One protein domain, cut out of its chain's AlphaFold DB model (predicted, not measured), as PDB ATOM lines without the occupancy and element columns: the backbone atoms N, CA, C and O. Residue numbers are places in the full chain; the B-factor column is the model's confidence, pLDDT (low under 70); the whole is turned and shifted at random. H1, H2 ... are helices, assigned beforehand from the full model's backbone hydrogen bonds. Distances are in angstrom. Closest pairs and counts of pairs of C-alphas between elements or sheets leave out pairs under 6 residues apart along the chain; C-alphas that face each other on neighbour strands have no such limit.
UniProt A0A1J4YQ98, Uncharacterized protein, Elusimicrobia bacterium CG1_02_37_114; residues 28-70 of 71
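AT A GLANCE: This is residues 28 to 70 of the 71 residues of an uncharacterized protein of Elusimicrobia bacterium CG1_02_37_114 (UniProt A0A1J4YQ98). Two helices of similar length, H1 and H2, meet near their ends in an L-shaped corner, and beyond H2 a link turns away to a single short helix, H3, which packs on neither of them. The result is an open, bracket-like arrangement with no core. The printed part has 43 residues with three named helices, in the order H1, H2, H3, and no named strand; its class is all helix. It is only just extended, close to loose, with a radius of gyration of the C-alphas of 14.0 A, and it spans 37 by 21 by 16 A.

HOW THE PARTS SIT: H1, residues 28 to 41, and H2, residues 43 to 57, only just touch, with 3 pairs of C-alphas within 8 A, and they touch only at the corner by their tight link of one residue, Ser 42. H1 touches H2 with residues 39 to 40 alone, and H2 touches H1 with residues 45 to 46 alone; the closest C-alphas of the two helices are those of Ile 40 and Met 46, 6.3 A apart. The lines of H1 and H2 are about perpendicular, at 81 degrees, and their centres are 17.8 A apart. A short link of 7 residues joins H2 to H3, residues 65 to 69. H3 is apart from H1 and also apart from H2. In H1, H2 and H3 every O i to N i+4 pair is within hydrogen-bond range.

IN THESE COORDINATES: H1 begins at C-alpha 28, (-54.887, 12.136, 21.501), and is 20.1 A long from first to last C-alpha. H2 is 21.1 A long and ends at C-alpha 57, (-28.318, 4.009, 10.477). H3 has five residues and ends at C-alpha 69, (-40.197, -16.493, 15.730).

THE WHOLE: The two C-alphas farthest apart, those of Trp 30 and Asn 70, are 38.4 A from each other. The printed part, residues 28 to 70, has no cut and no long link. The mean pLDDT of the printed part is 92.9, and no printed residue is under 70.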
ATOM      1  N   LYS A  28     -55.930  12.791  22.300       91.31
ATOM      2  CA  LYS A  28     -54.887  12.136  21.501       91.31
ATOM      3  C   LYS A  28     -53.535  12.813  21.691       91.31
ATOM      4  O   LYS A  28     -52.539  12.113  21.882       91.31
ATOM      5  N   ASP A  29     -53.504  14.141  21.699       90.12
ATOM      6  CA  ASP A  29     -52.272  14.905  21.896       90.12
ATOM      7  C   ASP A  29     -51.777  14.785  23.334       90.12
ATOM      8  O   ASP A  29     -50.593  14.534  23.557       90.12
ATOM      9  N   TRP A  30     -52.689  14.822  24.311       91.31
ATOM     10  CA  TRP A  30     -52.350  14.538  25.704       91.31
ATOM     11  C   TRP A  30     -51.688  13.164  25.868       91.31
ATOM     12  O   TRP A  30     -50.618  13.055  26.467       91.31
ATOM     13  N   LYS A  31     -52.276  12.110  25.282       93.88
ATOM     14  CA  LYS A  31     -51.701  10.755  25.322       93.88
ATOM     15  C   LYS A  31     -50.305  10.704  24.704       93.88
ATOM     16  O   LYS A  31     -49.414  10.101  25.295       93.88
ATOM     17  N   ARG A  32     -50.098  11.355  23.552       91.19
ATOM     18  CA  ARG A  32     -48.782  11.432  22.891       91.19
ATOM     19  C   ARG A  32     -47.736  12.113  23.773       91.19
ATOM     20  O   ARG A  32     -46.632  11.588  23.918       91.19
ATOM     21  N   ILE A  33     -48.085  13.250  24.380       90.44
ATOM     22  CA  ILE A  33     -47.186  14.010  25.260       90.44
ATOM     23  C   ILE A  33     -46.802  13.166  26.475       90.44
ATOM     24  O   ILE A  33     -45.619  13.009  26.764       90.44
ATOM     25  N   VAL A  34     -47.788  12.580  27.155       94.50
ATOM     26  CA  VAL A  34     -47.549  11.758  28.348       94.50
ATOM     27  C   VAL A  34     -46.665  10.559  28.028       94.50
ATOM     28  O   VAL A  34     -45.727  10.284  28.773       94.50
ATOM     29  N   GLU A  35     -46.925   9.859  26.925       93.56
ATOM     30  CA  GLU A  35     -46.113   8.708  26.529       93.56
ATOM     31  C   GLU A  35     -44.669   9.114  26.214       93.56
ATOM     32  O   GLU A  35     -43.723   8.495  26.697       93.56
ATOM     33  N   THR A  36     -44.489  10.226  25.499       92.81
ATOM     34  CA  THR A  36     -43.162  10.790  25.217       92.81
ATOM     35  C   THR A  36     -42.411  11.124  26.508       92.81
ATOM     36  O   THR A  36     -41.247  10.757  26.659       92.81
ATOM     37  N   LEU A  37     -43.077  11.770  27.470       93.06
ATOM     38  CA  LEU A  37     -42.474  12.119  28.759       93.06
ATOM     39  C   LEU A  37     -42.078  10.876  29.564       93.06
ATOM     40  O   LEU A  37     -40.988  10.847  30.132       93.06
ATOM     41  N   LYS A  38     -42.914   9.830  29.572       93.62
ATOM     42  CA  LYS A  38     -42.576   8.549  30.211       93.62
ATOM     43  C   LYS A  38     -41.325   7.937  29.593       93.62
ATOM     44  O   LYS A  38     -40.420   7.545  30.327       93.62
ATOM     45  N   ILE A  39     -41.246   7.909  28.263       92.06
ATOM     46  CA  ILE A  39     -40.088   7.367  27.550       92.06
ATOM     47  C   ILE A  39     -38.818   8.140  27.915       92.06
ATOM     48  O   ILE A  39     -37.824   7.532  28.308       92.06
ATOM     49  N   ILE A  40     -38.872   9.474  27.848       92.00
ATOM     50  CA  ILE A  40     -37.729  10.350  28.140       92.00
ATOM     51  C   ILE A  40     -37.284  10.228  29.601       92.00
ATOM     52  O   ILE A  40     -36.088  10.289  29.884       92.00
ATOM     53  N   SER A  41     -38.221  10.020  30.530       94.19
ATOM     54  CA  SER A  41     -37.899   9.851  31.951       94.19
ATOM     55  C   SER A  41     -37.106   8.571  32.253       94.19
ATOM     56  O   SER A  41     -36.435   8.496  33.282       94.19
ATOM     57  N   SER A  42     -37.124   7.576  31.356       95.62
ATOM     58  CA  SER A  42     -36.369   6.331  31.509       95.62
ATOM     59  C   SER A  42     -35.020   6.398  30.792       95.62
ATOM     60  O   SER A  42     -34.922   6.282  29.567       95.62
ATOM     61  N   LYS A  43     -33.937   6.510  31.572       93.88
ATOM     62  CA  LYS A  43     -32.561   6.497  31.047       93.88
ATOM     63  C   LYS A  43     -32.253   5.216  30.264       93.88
ATOM     64  O   LYS A  43     -31.607   5.277  29.220       93.88
ATOM     65  N   GLU A  44     -32.710   4.068  30.757       95.62
ATOM     66  CA  GLU A  44     -32.509   2.774  30.098       95.62
ATOM     67  C   GLU A  44     -33.196   2.731  28.731       95.62
ATOM     68  O   GLU A  44     -32.571   2.371  27.730       95.62
ATOM     69  N   LEU A  45     -34.456   3.169  28.669       92.62
ATOM     70  CA  LEU A  45     -35.217   3.167  27.426       92.62
ATOM     71  C   LEU A  45     -34.616   4.134  26.401       92.62
ATOM     72  O   LEU A  45     -34.473   3.780  25.233       92.62
ATOM     73  N   MET A  46     -34.166   5.313  26.837       95.94
ATOM     74  CA  MET A  46     -33.470   6.273  25.976       95.94
ATOM     75  C   MET A  46     -32.162   5.717  25.398       95.94
ATOM     76  O   MET A  46     -31.857   5.928  24.219       95.94
ATOM     77  N   LEU A  47     -31.393   4.965  26.193       96.00
ATOM     78  CA  LEU A  47     -30.199   4.271  25.705       96.00
ATOM     79  C   LEU A  47     -30.562   3.182  24.691       96.00
ATOM     80  O   LEU A  47     -29.902   3.078  23.657       96.00
ATOM     81  N   SER A  48     -31.613   2.404  24.955       94.12
ATOM     82  CA  SER A  48     -32.112   1.378  24.032       94.12
ATOM     83  C   SER A  48     -32.529   1.981  22.685       94.12
ATOM     84  O   SER A  48     -32.053   1.548  21.635       94.12
ATOM     85  N   LEU A  49     -33.307   3.069  22.705       94.19
ATOM     86  CA  LEU A  49     -33.712   3.808  21.505       94.19
ATOM     87  C   LEU A  49     -32.512   4.355  20.724       94.19
ATOM     88  O   LEU A  49     -32.479   4.281  19.496       94.19
ATOM     89  N   THR A  50     -31.499   4.866  21.426       94.88
ATOM     90  CA  THR A  50     -30.264   5.357  20.796       94.88
ATOM     91  C   THR A  50     -29.518   4.230  20.083       94.88
ATOM     92  O   THR A  50     -29.090   4.406  18.941       94.88
ATOM     93  N   ARG A  51     -29.394   3.055  20.716       94.62
ATOM     94  CA  ARG A  51     -28.776   1.876  20.089       94.62
ATOM     95  C   ARG A  51     -29.558   1.431  18.858       94.62
ATOM     96  O   ARG A  51     -28.950   1.276  17.806       94.62
ATOM     97  N   ALA A  52     -30.880   1.303  18.966       93.94
ATOM     98  CA  ALA A  52     -31.738   0.914  17.847       93.94
ATOM     99  C   ALA A  52     -31.609   1.886  16.663       93.94
ATOM    100  O   ALA A  52     -31.476   1.468  15.514       93.94
ATOM    101  N   LYS A  53     -31.557   3.197  16.932       94.12
ATOM    102  CA  LYS A  53     -31.334   4.216  15.898       94.12
ATOM    103  C   LYS A  53     -29.975   4.064  15.213       94.12
ATOM    104  O   LYS A  53     -29.901   4.198  13.993       94.12
ATOM    105  N   ASN A  54     -28.916   3.788  15.975       95.19
ATOM    106  CA  ASN A  54     -27.589   3.543  15.412       95.19
ATOM    107  C   ASN A  54     -27.583   2.281  14.542       95.19
ATOM    108  O   ASN A  54     -27.108   2.342  13.418       95.19
ATOM    109  N   GLN A  55     -28.200   1.185  14.999       94.00
ATOM    110  CA  GLN A  55     -28.320  -0.047  14.213       94.00
ATOM    111  C   GLN A  55     -28.985   0.209  12.853       94.00
ATOM    112  O   GLN A  55     -28.445  -0.180  11.822       94.00
ATOM    113  N   LEU A  56     -30.112   0.929  12.840       93.50
ATOM    114  CA  LEU A  56     -30.806   1.289  11.601       93.50
ATOM    115  C   LEU A  56     -29.945   2.161  10.678       93.50
ATOM    116  O   LEU A  56     -29.935   1.949   9.468       93.50
ATOM    117  N   ARG A  57     -29.229   3.143  11.240       93.44
ATOM    118  CA  ARG A  57     -28.318   4.009  10.477       93.44
ATOM    119  C   ARG A  57     -27.184   3.208   9.843       93.44
ATOM    120  O   ARG A  57     -26.820   3.483   8.706       93.44
ATOM    121  N   ASP A  58     -26.666   2.223  10.560       95.62
ATOM    122  CA  ASP A  58     -25.540   1.399  10.126       95.62
ATOM    123  C   ASP A  58     -25.996   0.262   9.177       95.62
ATOM    124  O   ASP A  58     -25.219  -0.626   8.835       95.62
ATOM    125  N   GLY A  59     -27.259   0.289   8.725       92.69
ATOM    126  CA  GLY A  59     -27.816  -0.638   7.736       92.69
ATOM    127  C   GLY A  59     -28.293  -1.971   8.314       92.69
ATOM    128  O   GLY A  59     -28.690  -2.858   7.557       92.69
ATOM    129  N   ILE A  60     -28.292  -2.128   9.642       92.88
ATOM    130  CA  ILE A  60     -28.810  -3.327  10.299       92.88
ATOM    131  C   ILE A  60     -30.331  -3.320  10.171       92.88
ATOM    132  O   ILE A  60     -31.029  -2.466  10.725       92.88
ATOM    133  N   LYS A  61     -30.851  -4.297   9.432       89.31
ATOM    134  CA  LYS A  61     -32.286  -4.470   9.234       89.31
ATOM    135  C   LYS A  61     -32.890  -5.200  10.442       89.31
ATOM    136  O   LYS A  61     -32.379  -6.258  10.810       89.31
ATOM    137  N   PRO A  62     -33.978  -4.690  11.042       88.44
ATOM    138  CA  PRO A  62     -34.737  -5.449  12.025       88.44
ATOM    139  C   PRO A  62     -35.241  -6.748  11.404       88.44
ATOM    140  O   PRO A  62     -35.682  -6.757  10.250       88.44
ATOM    141  N   LEU A  63     -35.198  -7.824  12.182       89.94
ATOM    142  CA  LEU A  63     -35.799  -9.083  11.776       89.94
ATOM    143  C   LEU A  63     -37.308  -8.897  11.607       89.94
ATOM    144  O   LEU A  63     -37.973  -8.198  12.376       89.94
ATOM    145  N   SER A  64     -37.853  -9.533  10.583       90.62
ATOM    146  CA  SER A  64     -39.287  -9.698  10.420       90.62
ATOM    147  C   SER A  64     -39.860 -10.589  11.523       90.62
ATOM    148  O   SER A  64     -39.142 -11.293  12.240       90.62
ATOM    149  N   LEU A  65     -41.190 -10.600  11.633       92.62
ATOM    150  CA  LEU A  65     -41.894 -11.480  12.564       92.62
ATOM    151  C   LEU A  65     -41.499 -12.954  12.354       92.62
ATOM    152  O   LEU A  65     -41.197 -13.647  13.318       92.62
ATOM    153  N   LYS A  66     -41.440 -13.412  11.097       94.06
ATOM    154  CA  LYS A  66     -41.064 -14.792  10.758       94.06
ATOM    155  C   LYS A  66     -39.633 -15.123  11.166       94.06
ATOM    156  O   LYS A  66     -39.409 -16.135  11.816       94.06
ATOM    157  N   GLU A  67     -38.689 -14.235  10.852       92.69
ATOM    158  CA  GLU A  67     -37.275 -14.391  11.226       92.69
ATOM    159  C   GLU A  67     -37.070 -14.360  12.750       92.69
ATOM    160  O   GLU A  67     -36.162 -15.004  13.259       92.69
ATOM    161  N   THR A  68     -37.917 -13.634  13.486       92.00
ATOM    162  CA  THR A  68     -37.841 -13.550  14.954       92.00
ATOM    163  C   THR A  68     -38.389 -14.807  15.635       92.00
ATOM    164  O   THR A  68     -37.845 -15.246  16.644       92.00
ATOM    165  N   PHE A  69     -39.474 -15.379  15.104       93.62
ATOM    166  CA  PHE A  69     -40.197 -16.493  15.730       93.62
ATOM    167  C   PHE A  69     -39.964 -17.855  15.058       93.62
ATOM    168  O   PHE A  69     -40.555 -18.839  15.494       93.62
ATOM    169  N   ASN A  70     -39.102 -17.931  14.037       84.12
ATOM    170  CA  ASN A  70     -38.864 -19.127  13.218       84.12
ATOM    171  C   ASN A  70     -40.166 -19.731  12.636       84.12
ATOM    172  O   ASN A  70     -40.361 -20.946  12.687       84.12
TER     173      ASN A  70